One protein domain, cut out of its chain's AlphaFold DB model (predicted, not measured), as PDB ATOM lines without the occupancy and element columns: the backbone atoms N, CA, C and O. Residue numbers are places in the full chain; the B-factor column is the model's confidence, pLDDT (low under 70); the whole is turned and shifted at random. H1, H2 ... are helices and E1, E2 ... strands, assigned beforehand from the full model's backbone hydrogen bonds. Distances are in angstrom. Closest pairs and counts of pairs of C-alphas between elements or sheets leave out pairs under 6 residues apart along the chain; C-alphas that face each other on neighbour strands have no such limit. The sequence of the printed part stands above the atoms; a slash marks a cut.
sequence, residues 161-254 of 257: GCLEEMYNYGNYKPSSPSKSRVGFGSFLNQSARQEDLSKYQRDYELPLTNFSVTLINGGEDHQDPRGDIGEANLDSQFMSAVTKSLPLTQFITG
ATOM      1  N   GLY A 161      39.383 -36.810 -41.311       91.12
ATOM      2  CA  GLY A 161      40.281 -37.951 -41.093       91.12
ATOM      3  C   GLY A 161      41.337 -37.700 -40.011       91.12
ATOM      4  O   GLY A 161      41.698 -38.613 -39.274       91.12
ATOM      5  N   CYS A 162      41.779 -36.450 -39.839       91.69
ATOM      6  CA  CYS A 162      42.694 -36.082 -38.761       91.69
ATOM      7  C   CYS A 162      42.051 -36.242 -37.384       91.69
ATOM      8  O   CYS A 162      42.701 -36.712 -36.453       91.69
ATOM      9  N   LEU A 163      40.776 -35.870 -37.243       91.94
ATOM     10  CA  LEU A 163      40.042 -36.081 -35.995       91.94
ATOM     11  C   LEU A 163      39.877 -37.581 -35.722       91.94
ATOM     12  O   LEU A 163      40.082 -38.019 -34.592       91.94
ATOM     13  N   GLU A 164      39.545 -38.362 -36.748       92.19
ATOM     14  CA  GLU A 164      39.384 -39.815 -36.637       92.19
ATOM     15  C   GLU A 164      40.650 -40.521 -36.155       92.19
ATOM     16  O   GLU A 164      40.548 -41.408 -35.305       92.19
ATOM     17  N   GLU A 165      41.817 -40.119 -36.669       90.31
ATOM     18  CA  GLU A 165      43.122 -40.648 -36.268       90.31
ATOM     19  C   GLU A 165      43.493 -40.197 -34.850       90.31
ATOM     20  O   GLU A 165      43.775 -41.032 -33.991       90.31
ATOM     21  N   MET A 166      43.425 -38.891 -34.568       91.81
ATOM     22  CA  MET A 166      43.835 -38.333 -33.273       91.81
ATOM     23  C   MET A 166      42.976 -38.824 -32.104       91.81
ATOM     24  O   MET A 166      43.495 -39.044 -31.011       91.81
ATOM     25  N   TYR A 167      41.671 -38.993 -32.323       92.88
ATOM     26  CA  TYR A 167      40.722 -39.418 -31.289       92.88
ATOM     27  C   TYR A 167      40.296 -40.886 -31.426       92.88
ATOM     28  O   TYR A 167      39.422 -41.338 -30.689       92.88
ATOM     29  N   ASN A 168      40.913 -41.634 -32.347       93.19
ATOM     30  CA  ASN A 168      40.696 -43.066 -32.563       93.19
ATOM     31  C   ASN A 168      39.208 -43.458 -32.703       93.19
ATOM     32  O   ASN A 168      38.734 -44.411 -32.079       93.19
ATOM     33  N   TYR A 169      38.456 -42.714 -33.523       92.56
ATOM     34  CA  TYR A 169      37.033 -42.982 -33.778       92.56
ATOM     35  C   TYR A 169      36.707 -43.284 -35.246       92.56
ATOM     36  O   TYR A 169      35.535 -43.403 -35.578       92.56
ATOM     37  N   GLY A 170      37.689 -43.472 -36.137       86.69
ATOM     38  CA  GLY A 170      37.427 -43.695 -37.574       86.69
ATOM     39  C   GLY A 170      36.487 -44.868 -37.894       86.69
ATOM     40  O   GLY A 170      35.711 -44.819 -38.845       86.69
ATOM     41  N   ASN A 171      36.466 -45.901 -37.045       88.06
ATOM     42  CA  ASN A 171      35.553 -47.043 -37.186       88.06
ATOM     43  C   ASN A 171      34.159 -46.814 -36.571       88.06
ATOM     44  O   ASN A 171      33.315 -47.714 -36.606       88.06
ATOM     45  N   TYR A 172      33.908 -45.643 -35.985       92.25
ATOM     46  CA  TYR A 172      32.622 -45.287 -35.404       92.25
ATOM     47  C   TYR A 172      31.533 -45.279 -36.473       92.25
ATOM     48  O   TYR A 172      31.629 -44.612 -37.505       92.25
ATOM     49  N   LYS A 173      30.453 -46.001 -36.187       90.94
ATOM     50  CA  LYS A 173      29.230 -45.990 -36.982       90.94
ATOM     51  C   LYS A 173      28.050 -45.806 -36.035       90.94
ATOM     52  O   LYS A 173      27.887 -46.626 -35.127       90.94
ATOM     53  N   PRO A 174      27.221 -44.766 -36.223       89.75
ATOM     54  CA  PRO A 174      25.975 -44.645 -35.488       89.75
ATOM     55  C   PRO A 174      25.090 -45.876 -35.694       89.75
ATOM     56  O   PRO A 174      25.056 -46.460 -36.779       89.75
ATOM     57  N   SER A 175      24.336 -46.256 -34.663       89.56
ATOM     58  CA  SER A 175      23.287 -47.266 -34.801       89.56
ATOM     59  C   SER A 175      22.216 -46.808 -35.799       89.56
ATOM     60  O   SER A 175      21.947 -45.616 -35.924       89.56
ATOM     61  N   SER A 176      21.589 -47.751 -36.508       83.69
ATOM     62  CA  SER A 176      20.495 -47.469 -37.444       83.69
ATOM     63  C   SER A 176      19.302 -48.398 -37.163       83.69
ATOM     64  O   SER A 176      19.476 -49.615 -37.258       83.69
ATOM     65  N   PRO A 177      18.114 -47.868 -36.799       83.31
ATOM     66  CA  PRO A 177      17.835 -46.452 -36.536       83.31
ATOM     67  C   PRO A 177      18.498 -45.978 -35.231       83.31
ATOM     68  O   PRO A 177      18.428 -46.659 -34.205       83.31
ATOM     69  N   SER A 178      19.121 -44.797 -35.250       83.56
ATOM     70  CA  SER A 178      19.660 -44.202 -34.025       83.56
ATOM     71  C   SER A 178      18.551 -43.538 -33.219       83.56
ATOM     72  O   SER A 178      17.678 -42.875 -33.775       83.56
ATOM     73  N   LYS A 179      18.618 -43.667 -31.893       89.50
ATOM     74  CA  LYS A 179      17.830 -42.843 -30.960       89.50
ATOM     75  C   LYS A 179      18.593 -41.593 -30.506       89.50
ATOM     76  O   LYS A 179      18.007 -40.724 -29.860       89.50
ATOM     77  N   SER A 180      19.884 -41.514 -30.824       93.75
ATOM     78  CA  SER A 180      20.733 -40.375 -30.496       93.75
ATOM     79  C   SER A 180      20.517 -39.254 -31.505       93.75
ATOM     80  O   SER A 180      20.285 -39.497 -32.685       93.75
ATOM     81  N   ARG A 181      20.607 -38.019 -31.026       94.19
ATOM     82  CA  ARG A 181      20.515 -36.788 -31.813       94.19
ATOM     83  C   ARG A 181      21.486 -35.778 -31.229       94.19
ATOM     84  O   ARG A 181      21.773 -35.842 -30.032       94.19
ATOM     85  N   VAL A 182      21.977 -34.868 -32.053       96.06
ATOM     86  CA  VAL A 182      22.952 -33.856 -31.645       96.06
ATOM     87  C   VAL A 182      22.440 -32.489 -32.074       96.06
ATOM     88  O   VAL A 182      21.809 -32.362 -33.120       96.06
ATOM     89  N   GLY A 183      22.684 -31.460 -31.269       96.25
ATOM     90  CA  GLY A 183      22.337 -30.099 -31.644       96.25
ATOM     91  C   GLY A 183      23.386 -29.083 -31.230       96.25
ATOM     92  O   GLY A 183      24.172 -29.342 -30.322       96.25
ATOM     93  N   PHE A 184      23.385 -27.946 -31.916       95.19
ATOM     94  CA  PHE A 184      24.279 -26.817 -31.666       95.19
ATOM     95  C   PHE A 184      23.513 -25.502 -31.687       95.19
ATOM     96  O   PHE A 184      22.510 -25.367 -32.388       95.19
ATOM     97  N   GLY A 185      23.962 -24.550 -30.871       93.44
ATOM     98  CA  GLY A 185      23.346 -23.233 -30.747       93.44
ATOM     99  C   GLY A 185      24.118 -22.180 -31.531       93.44
ATOM    100  O   GLY A 185      25.336 -22.101 -31.419       93.44
ATOM    101  N   SER A 186      23.409 -21.340 -32.278       90.56
ATOM    102  CA  SER A 186      23.976 -20.231 -33.043       90.56
ATOM    103  C   SER A 186      23.463 -18.900 -32.502       90.56
ATOM    104  O   SER A 186      22.272 -18.595 -32.578       90.56
ATOM    105  N   PHE A 187      24.394 -18.105 -31.972       87.06
ATOM    106  CA  PHE A 187      24.118 -16.856 -31.244       87.06
ATOM    107  C   PHE A 187      24.720 -15.609 -31.917       87.06
ATOM    108  O   PHE A 187      24.664 -14.512 -31.368       87.06
ATOM    109  N   LEU A 188      25.329 -15.776 -33.095       82.44
ATOM    110  CA  LEU A 188      26.113 -14.742 -33.785       82.44
ATOM    111  C   LEU A 188      25.387 -14.115 -34.981       82.44
ATOM    112  O   LEU A 188      26.023 -13.464 -35.802       82.44
ATOM    113  N   ASN A 189      24.070 -14.319 -35.093       83.62
ATOM    114  CA  ASN A 189      23.287 -13.925 -36.269       83.62
ATOM    115  C   ASN A 189      23.847 -14.514 -37.584       83.62
ATOM    116  O   ASN A 189      23.870 -13.857 -38.622       83.62
ATOM    117  N   GLN A 190      24.330 -15.755 -37.497       87.31
ATOM    118  CA  GLN A 190      24.842 -16.562 -38.601       87.31
ATOM    119  C   GLN A 190      23.999 -17.831 -38.715       87.31
ATOM    120  O   GLN A 190      23.591 -18.400 -37.696       87.31
ATOM    121  N   SER A 191      23.792 -18.303 -39.940       91.69
ATOM    122  CA  SER A 191      23.050 -19.534 -40.231       91.69
ATOM    123  C   SER A 191      23.965 -20.511 -40.959       91.69
ATOM    124  O   SER A 191      24.743 -20.111 -41.826       91.69
ATOM    125  N   ALA A 192      23.910 -21.792 -40.587       94.31
ATOM    126  CA  ALA A 192      24.664 -22.807 -41.309       94.31
ATOM    127  C   ALA A 192      23.972 -23.024 -42.653       94.31
ATOM    128  O   ALA A 192      22.744 -22.987 -42.715       94.31
ATOM    129  N   ARG A 193      24.718 -23.265 -43.733       95.19
ATOM    130  CA  ARG A 193      24.122 -23.468 -45.062       95.19
ATOM    131  C   ARG A 193      24.064 -24.936 -45.440       95.19
ATOM    132  O   ARG A 193      25.075 -25.641 -45.432       95.19
ATOM    133  N   GLN A 194      22.886 -25.381 -45.866       95.56
ATOM    134  CA  GLN A 194      22.665 -26.774 -46.254       95.56
ATOM    135  C   GLN A 194      23.500 -27.180 -47.484       95.56
ATOM    136  O   GLN A 194      24.007 -28.305 -47.561       95.56
ATOM    137  N   GLU A 195      23.683 -26.256 -48.431       95.12
ATOM    138  CA  GLU A 195      24.507 -26.465 -49.628       95.12
ATOM    139  C   GLU A 195      25.997 -26.594 -49.293       95.12
ATOM    140  O   GLU A 195      26.671 -27.486 -49.815       95.12
ATOM    141  N   ASP A 196      26.502 -25.767 -48.374       95.31
ATOM    142  CA  ASP A 196      27.899 -25.838 -47.939       95.31
ATOM    143  C   ASP A 196      28.183 -27.112 -47.161       95.31
ATOM    144  O   ASP A 196      29.221 -27.735 -47.379       95.31
ATOM    145  N   LEU A 197      27.266 -27.523 -46.281       96.25
ATOM    146  CA  LEU A 197      27.390 -28.796 -45.583       96.25
ATOM    147  C   LEU A 197      27.442 -29.955 -46.582       96.25
ATOM    148  O   LEU A 197      28.327 -30.804 -46.502       96.25
ATOM    149  N   SER A 198      26.543 -29.954 -47.569       96.88
ATOM    150  CA  SER A 198      26.520 -30.976 -48.619       96.88
ATOM    151  C   SER A 198      27.822 -30.994 -49.418       96.88
ATOM    152  O   SER A 198      28.312 -32.060 -49.789       96.88
ATOM    153  N   LYS A 199      28.395 -29.819 -49.703       95.81
ATOM    154  CA  LYS A 199      29.692 -29.703 -50.368       95.81
ATOM    155  C   LYS A 199      30.815 -30.266 -49.496       95.81
ATOM    156  O   LYS A 199      31.576 -31.098 -49.977       95.81
ATOM    157  N   TYR A 200      30.880 -29.865 -48.230       95.19
ATOM    158  CA  TYR A 200      31.860 -30.352 -47.261       95.19
ATOM    159  C   TYR A 200      31.809 -31.879 -47.127       95.19
ATOM    160  O   TYR A 200      32.837 -32.546 -47.214       95.19
ATOM    161  N   GLN A 201      30.610 -32.449 -46.995       96.12
ATOM    162  CA  GLN A 201      30.429 -33.894 -46.888       96.12
ATOM    163  C   GLN A 201      30.919 -34.634 -48.138       96.12
ATOM    164  O   GLN A 201      31.567 -35.666 -48.005       96.12
ATOM    165  N   ARG A 202      30.680 -34.103 -49.347       95.94
ATOM    166  CA  ARG A 202      31.227 -34.689 -50.586       95.94
ATOM    167  C   ARG A 202      32.746 -34.584 -50.652       95.94
ATOM    168  O   ARG A 202      33.391 -35.563 -51.004       95.94
ATOM    169  N   ASP A 203      33.295 -33.417 -50.316       92.44
ATOM    170  CA  ASP A 203      34.736 -33.147 -50.390       92.44
ATOM    171  C   ASP A 203      35.549 -34.055 -49.437       92.44
ATOM    172  O   ASP A 203      36.730 -34.299 -49.692       92.44
ATOM    173  N   TYR A 204      34.921 -34.574 -48.374       91.12
ATOM    174  CA  TYR A 204      35.529 -35.472 -47.382       91.12
ATOM    175  C   TYR A 204      34.906 -36.877 -47.327       91.12
ATOM    176  O   TYR A 204      35.137 -37.599 -46.359       91.12
ATOM    177  N   GLU A 205      34.117 -37.264 -48.335       92.00
ATOM    178  CA  GLU A 205      33.499 -38.599 -48.440       92.00
ATOM    179  C   GLU A 205      32.687 -39.019 -47.191       92.00
ATOM    180  O   GLU A 205      32.615 -40.188 -46.811       92.00
ATOM    181  N   LEU A 206      32.043 -38.047 -46.540       92.25
ATOM    182  CA  LEU A 206      31.169 -38.256 -45.387       92.25
ATOM    183  C   LEU A 206      29.747 -38.648 -45.829       92.25
ATOM    184  O   LEU A 206      29.326 -38.325 -46.946       92.25
ATOM    185  N   PRO A 207      28.950 -39.294 -44.951       92.94
ATOM    186  CA  PRO A 207      27.531 -39.509 -45.207       92.94
ATOM    187  C   PRO A 207      26.811 -38.191 -45.516       92.94
ATOM    188  O   PRO A 207      26.930 -37.229 -44.761       92.94
ATOM    189  N   LEU A 208      26.043 -38.168 -46.607       95.19
ATOM    190  CA  LEU A 208      25.232 -37.008 -46.967       95.19
ATOM    191  C   LEU A 208      24.021 -36.921 -46.040       95.19
ATOM    192  O   LEU A 208      23.100 -37.736 -46.130       95.19
ATOM    193  N   THR A 209      24.031 -35.936 -45.151       93.25
ATOM    194  CA  THR A 209      22.956 -35.680 -44.192       93.25
ATOM    195  C   THR A 209      22.618 -34.203 -44.125       93.25
ATOM    196  O   THR A 209      23.475 -33.337 -44.304       93.25
ATOM    197  N   ASN A 210      21.351 -33.933 -43.820       95.19
ATOM    198  CA  ASN A 210      20.870 -32.585 -43.563       95.19
ATOM    199  C   ASN A 210      20.755 -32.328 -42.061       95.19
ATOM    200  O   ASN A 210      20.621 -33.269 -41.275       95.19
ATOM    201  N   PHE A 211      20.759 -31.052 -41.678       95.25
ATOM    202  CA  PHE A 211      20.370 -30.635 -40.335       95.25
ATOM    203  C   PHE A 211      18.954 -30.055 -40.354       95.25
ATOM    204  O   PHE A 211      18.454 -29.603 -41.382       95.25
ATOM    205  N   SER A 212      18.290 -30.079 -39.203       96.94
ATOM    206  CA  SER A 212      17.042 -29.349 -38.978       96.94
ATOM    207  C   SER A 212      17.320 -28.028 -38.266       96.94
ATOM    208  O   SER A 212      18.277 -27.934 -37.503       96.94
ATOM    209  N   VAL A 213      16.449 -27.033 -38.431       97.00
ATOM    210  CA  VAL A 213      16.580 -25.729 -37.765       97.00
ATOM    211  C   VAL A 213      15.442 -25.520 -36.768       97.00
ATOM    212  O   VAL A 213      14.287 -25.828 -37.052       97.00
ATOM    213  N   THR A 214      15.770 -24.996 -35.587       96.88
ATOM    214  CA  THR A 214      14.818 -24.489 -34.592       96.88
ATOM    215  C   THR A 214      15.102 -23.014 -34.343       96.88
ATOM    216  O   THR A 214      16.185 -22.654 -33.885       96.88
ATOM    217  N   LEU A 215      14.119 -22.161 -34.632       94.69
ATOM    218  CA  LEU A 215      14.212 -20.718 -34.426       94.69
ATOM    219  C   LEU A 215      13.710 -20.348 -33.030       94.69
ATOM    220  O   LEU A 215      12.617 -20.740 -32.623       94.69
ATOM    221  N   ILE A 216      14.506 -19.574 -32.300       90.00
ATOM    222  CA  ILE A 216      14.227 -19.139 -30.932       90.00
ATOM    223  C   ILE A 216      14.249 -17.614 -30.895       90.00
ATOM    224  O   ILE A 216      15.163 -16.985 -31.420       90.00
ATOM    225  N   ASN A 217      13.256 -17.010 -30.237       83.06
ATOM    226  CA  ASN A 217      13.219 -15.567 -29.972       83.06
ATOM    227  C   ASN A 217      13.403 -14.691 -31.234       83.06
ATOM    228  O   ASN A 217      14.160 -13.725 -31.221       83.06
ATOM    229  N   GLY A 218      12.737 -15.052 -32.337       85.81
ATOM    230  CA  GLY A 218      12.834 -14.313 -33.602       85.81
ATOM    231  C   GLY A 218      14.149 -14.513 -34.357       85.81
ATOM    232  O   GLY A 218      14.533 -13.640 -35.124       85.81
ATOM    233  N   GLY A 219      14.862 -15.619 -34.117       88.38
ATOM    234  CA  GLY A 219      15.992 -16.016 -34.958       88.38
ATOM    235  C   GLY A 219      15.562 -16.224 -36.407       88.38
ATOM    236  O   GLY A 219      14.421 -16.610 -36.664       88.38
ATOM    237  N   GLU A 220      16.483 -15.996 -37.336       90.25
ATOM    238  CA  GLU A 220      16.249 -16.138 -38.772       90.25
ATOM    239  C   GLU A 220      17.218 -17.157 -39.373       90.25
ATOM    240  O   GLU A 220      18.385 -17.241 -38.987       90.25
ATOM    241  N   ASP A 221      16.718 -17.955 -40.314       92.06
ATOM    242  CA  ASP A 221      17.519 -18.921 -41.057       92.06
ATOM    243  C   ASP A 221      17.899 -18.349 -42.429       92.06
ATOM    244  O   ASP A 221      17.126 -18.387 -43.391       92.06
ATOM    245  N   HIS A 222      19.093 -17.771 -42.514       88.94
ATOM    246  CA  HIS A 222      19.615 -17.140 -43.715       88.94
ATOM    247  C   HIS A 222      20.377 -18.140 -44.590       88.94
ATOM    248  O   HIS A 222      21.588 -18.305 -44.473       88.94
ATOM    249  N   GLN A 223      19.676 -18.747 -45.547       90.06
ATOM    250  CA  GLN A 223      20.290 -19.627 -46.551       90.06
ATOM    251  C   GLN A 223      20.856 -18.870 -47.779       90.06
ATOM    252  O   GLN A 223      21.371 -19.500 -48.700       90.06
ATOM    253  N   ASP A 224      20.777 -17.528 -47.826       86.00
ATOM    254  CA  ASP A 224      21.329 -16.719 -48.932       86.00
ATOM    255  C   ASP A 224      22.866 -16.872 -49.000       86.00
ATOM    256  O   ASP A 224      23.549 -16.719 -47.982       86.00
ATOM    257  N   PRO A 225      23.451 -17.099 -50.193       80.38
ATOM    258  CA  PRO A 225      24.897 -17.173 -50.376       80.38
ATOM    259  C   PRO A 225      25.702 -15.955 -49.878       80.38
ATOM    260  O   PRO A 225      26.913 -16.063 -49.681       80.38
ATOM    261  N   ARG A 226      25.051 -14.802 -49.696       80.12
ATOM    262  CA  ARG A 226      25.630 -13.540 -49.208       80.12
ATOM    263  C   ARG A 226      25.509 -13.352 -47.692       80.12
ATOM    264  O   ARG A 226      25.997 -12.345 -47.186       80.12
ATOM    265  N   GLY A 227      24.834 -14.265 -46.990       77.25
ATOM    266  CA  GLY A 227      24.723 -14.248 -45.532       77.25
ATOM    267  C   GLY A 227      26.063 -14.504 -44.841       77.25
ATOM    268  O   GLY A 227      26.993 -15.043 -45.443       77.25
ATOM    269  N   ASP A 228      26.157 -14.120 -43.567       80.56
ATOM    270  CA  ASP A 228      27.297 -14.491 -42.731       80.56
ATOM    271  C   ASP A 228      27.117 -15.925 -42.208       80.56
ATOM    272  O   ASP A 228      26.053 -16.303 -41.718       80.56
ATOM    273  N   ILE A 229      28.164 -16.729 -42.355       83.75
ATOM    274  CA  ILE A 229      28.124 -18.190 -42.213       83.75
ATOM    275  C   ILE A 229      29.241 -18.735 -41.325       83.75
ATOM    276  O   ILE A 229      29.252 -19.931 -41.069       83.75
ATOM    277  N   GLY A 230      30.199 -17.906 -40.892       86.50
ATOM    278  CA  GLY A 230      31.498 -18.349 -40.365       86.50
ATOM    279  C   GLY A 230      31.442 -19.475 -39.325       86.50
ATOM    280  O   GLY A 230      31.796 -20.614 -39.631       86.50
ATOM    281  N   GLU A 231      31.005 -19.154 -38.109       89.25
ATOM    282  CA  GLU A 231      30.911 -20.096 -36.986       89.25
ATOM    283  C   GLU A 231      29.825 -21.147 -37.234       89.25
ATOM    284  O   GLU A 231      30.049 -22.335 -37.038       89.25
ATOM    285  N   ALA A 232      28.663 -20.733 -37.747       92.00
ATOM    286  CA  ALA A 232      27.539 -21.645 -37.951       92.00
ATOM    287  C   ALA A 232      27.871 -22.779 -38.944       92.00
ATOM    288  O   ALA A 232      27.519 -23.941 -38.720       92.00
ATOM    289  N   ASN A 233      28.600 -22.473 -40.024       94.31
ATOM    290  CA  ASN A 233      29.123 -23.498 -40.919       94.31
ATOM    291  C   ASN A 233      30.189 -24.351 -40.245       94.31
ATOM    292  O   ASN A 233      30.147 -25.569 -40.415       94.31
ATOM    293  N   LEU A 234      31.123 -23.739 -39.509       94.00
ATOM    294  CA  LEU A 234      32.173 -24.466 -38.800       94.00
ATOM    295  C   LEU A 234      31.566 -25.534 -37.877       94.00
ATOM    296  O   LEU A 234      31.927 -26.707 -38.003       94.00
ATOM    297  N   ASP A 235      30.586 -25.150 -37.056       95.06
ATOM    298  CA  ASP A 235      29.842 -26.040 -36.163       95.06
ATOM    299  C   ASP A 235      29.174 -27.177 -36.941       95.06
ATOM    300  O   ASP A 235      29.449 -28.352 -36.695       95.06
ATOM    301  N   SER A 236      28.338 -26.846 -37.933       95.94
ATOM    302  CA  SER A 236      27.583 -27.854 -38.692       95.94
ATOM    303  C   SER A 236      28.490 -28.866 -39.406       95.94
ATOM    304  O   SER A 236      28.221 -30.071 -39.391       95.94
ATOM    305  N   GLN A 237      29.593 -28.400 -39.996       96.06
ATOM    306  CA  GLN A 237      30.510 -29.214 -40.787       96.06
ATOM    307  C   GLN A 237      31.327 -30.143 -39.894       96.06
ATOM    308  O   GLN A 237      31.309 -31.360 -40.106       96.06
ATOM    309  N   PHE A 238      31.973 -29.612 -38.851       95.12
ATOM    310  CA  PHE A 238      32.762 -30.431 -37.929       95.12
ATOM    311  C   PHE A 238      31.887 -31.392 -37.128       95.12
ATOM    312  O   PHE A 238      32.249 -32.558 -36.954       95.12
ATOM    313  N   MET A 239      30.696 -30.967 -36.705       95.62
ATOM    314  CA  MET A 239      29.770 -31.876 -36.042       95.62
ATOM    315  C   MET A 239      29.298 -32.985 -36.974       95.62
ATOM    316  O   MET A 239      29.252 -34.135 -36.542       95.62
ATOM    317  N   SER A 240      29.016 -32.705 -38.251       95.19
ATOM    318  CA  SER A 240      28.680 -33.766 -39.212       95.19
ATOM    319  C   SER A 240      29.834 -34.761 -39.415       95.19
ATOM    320  O   SER A 240      29.605 -35.967 -39.510       95.19
ATOM    321  N   ALA A 241      31.085 -34.288 -39.392       94.31
ATOM    322  CA  ALA A 241      32.269 -35.133 -39.525       94.31
ATOM    323  C   ALA A 241      32.440 -36.110 -38.353       94.31
ATOM    324  O   ALA A 241      32.808 -37.271 -38.564       94.31
ATOM    325  N   VAL A 242      32.163 -35.651 -37.129       94.56
ATOM    326  CA  VAL A 242      32.284 -36.447 -35.897       94.56
ATOM    327  C   VAL A 242      31.078 -37.365 -35.708       94.56
ATOM    328  O   VAL A 242      31.224 -38.551 -35.424       94.56
ATOM    329  N   THR A 243      29.872 -36.833 -35.893       93.69
ATOM    330  CA  THR A 243      28.613 -37.532 -35.585       93.69
ATOM    331  C   THR A 243      28.100 -38.399 -36.739       93.69
ATOM    332  O   THR A 243      27.192 -39.211 -36.549       93.69
ATOM    333  N   LYS A 244      28.719 -38.287 -37.923       91.44
ATOM    334  CA  LYS A 244      28.418 -39.064 -39.130       91.44
ATOM    335  C   LYS A 244      26.957 -38.899 -39.554       91.44
ATOM    336  O   LYS A 244      26.559 -37.850 -40.045       91.44
ATOM    337  N   SER A 245      26.161 -39.953 -39.396       92.25
ATOM    338  CA  SER A 245      24.766 -40.006 -39.821       92.25
ATOM    339  C   SER A 245      23.760 -39.707 -38.706       92.25
ATOM    340  O   SER A 245      22.561 -39.891 -38.921       92.25
ATOM    341  N   LEU A 246      24.204 -39.276 -37.516       94.88
ATOM    342  CA  LEU A 246      23.273 -38.859 -36.466       94.88
ATOM    343  C   LEU A 246      22.477 -37.613 -36.897       94.88
ATOM    344  O   LEU A 246      23.049 -36.708 -37.504       94.88
ATOM    345  N   PRO A 247      21.177 -37.528 -36.552       94.81
ATOM    346  CA  PRO A 247      20.389 -36.322 -36.770       94.81
ATOM    347  C   PRO A 247      21.021 -35.108 -36.085       94.81
ATOM    348  O   PRO A 247      21.305 -35.151 -34.881       94.81
ATOM    349  N   LEU A 248      21.198 -34.033 -36.855       95.94
ATOM    350  CA  LEU A 248      21.758 -32.765 -36.400       95.94
ATOM    351  C   LEU A 248      20.670 -31.684 -36.350       95.94
ATOM    352  O   LEU A 248      19.871 -31.566 -37.281       95.94
ATOM    353  N   THR A 249      20.651 -30.869 -35.296       97.50
ATOM    354  CA  THR A 249      19.727 -29.733 -35.164       97.50
ATOM    355  C   THR A 249      20.469 -28.445 -34.822       97.50
ATOM    356  O   THR A 249      21.151 -28.367 -33.803       97.50
ATOM    357  N   GLN A 250      20.290 -27.413 -35.638       96.69
ATOM    358  CA  GLN A 250      20.732 -26.059 -35.335       96.69
ATOM    359  C   GLN A 250      19.644 -25.311 -34.557       96.69
ATOM    360  O   GLN A 250      18.485 -25.280 -34.974       96.69
ATOM    361  N   PHE A 251      20.012 -24.667 -33.454       96.19
ATOM    362  CA  PHE A 251      19.154 -23.759 -32.696       96.19
ATOM    363  C   PHE A 251      19.618 -22.322 -32.933       96.19
ATOM    364  O   PHE A 251      20.678 -21.937 -32.447       96.19
ATOM    365  N   ILE A 252      18.846 -21.526 -33.674       93.06
ATOM    366  CA  ILE A 252      19.202 -20.138 -34.007       93.06
ATOM    367  C   ILE A 252      18.421 -19.195 -33.102       93.06
ATOM    368  O   ILE A 252      17.188 -19.222 -33.085       93.06
ATOM    369  N   THR A 253      19.124 -18.338 -32.367       88.81
ATOM    370  CA  THR A 253      18.490 -17.313 -31.532       88.81
ATOM    371  C   THR A 253      18.458 -15.961 -32.231       88.81
ATOM    372  O   THR A 253      19.449 -15.557 -32.834       88.81
ATOM    373  N   GLY A 254      17.349 -15.234 -32.098       78.00
ATOM    374  CA  GLY A 254      17.256 -13.843 -32.531       78.00
ATOM    375  C   GLY A 254      17.982 -12.888 -31.584       78.00
ATOM    376  O   GLY A 254      17.964 -13.062 -30.361       78.00
TER     377      GLY A 254
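What this domain is: This is residues 161 to 254 of the 257 residues of the protein "Putative tripeptidyl peptidase a protein" of Togninia minima (strain UCR-PA7) (UniProt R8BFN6). A small parallel sheet of three strands, E1, E3 and E2, forms a wall with the long helix H3 packed over one face and no named helix on the other; H2 packs on H3 at a steep tilt, off the sheet. The short helix H1 lies at one end of the longest axis, near the last turns of H3, and a long link takes the backbone from it to E1. The printed part has 94 residues with three named helices and three named strands, in the order H1 E1 H2 E2 H3 E3, and its class is mixed, helices and strands. It is compact, with a radius of gyration of the C-alphas of 13.6 A, and spans 39 by 27 by 21 A.

Where its parts are: In the sheet, E1 is residues 182 to 186, 13.7 A long, E3 is residues 248 to 253, 16.5 A, and E2 is residues 211 to 216, 16.1 A. E3 ends with C-alpha 253 at (18.490, -17.313, -31.532). H3, residues 230 to 243, is 20.0 A long and begins with C-alpha 230 at (31.498, -18.349, -40.365). H2 is residues 194 to 203, 14.3 A. H1, residues 161 to 166, begins with C-alpha 161 at (40.281, -37.951, -41.093).

How they stand to each other: E3 is the inner strand, parallel to E1 at 24 degrees, with N 186 and O 251 at 2.8 A, within hydrogen-bond range. E3 and E2 are parallel at 23 degrees, with N 214 and O 250 at 2.8 A. H3 is on the sheet at a height of 9.3 A, over E1 and E3, and runs along the strands, at 16 degrees to E3 on the local plane; this gives two layers, a helix on one face of a sheet. Its closest C-alphas to E1 are those of Ala 232 and Ser 186, 6.2 A apart. E2, H3 and E3 make a strand-helix-strand unit, two parallel neighbour strands with a helix between, with a left-handed crossover. E1, H2 and E2 make a split one, with E3 between its strands and a right-handed crossover. H2 is not on the sheet; it touches H3, closest at the C-alphas of Leu 197 and Gln 237, 5.7 A, at a steep tilt of 52 degrees, the same way. H1 and H3 are close but not clearly touching, with the C-alphas of Leu 163 and Val 242 closest at 7.8 A. H1 and H2 are apart. In H1, H2 and H3 every O i to N i+4 pair is within hydrogen-bond range.

The domain as a whole: The two C-alphas farthest apart, those of Glu 165 and Gly 218, are 40.2 A apart. The links H1 to E1 and E2 to H3 are long, with 15 and 13 residues. The printed part has no cut. Its mean pLDDT is 91.5, and no printed residue is under 70.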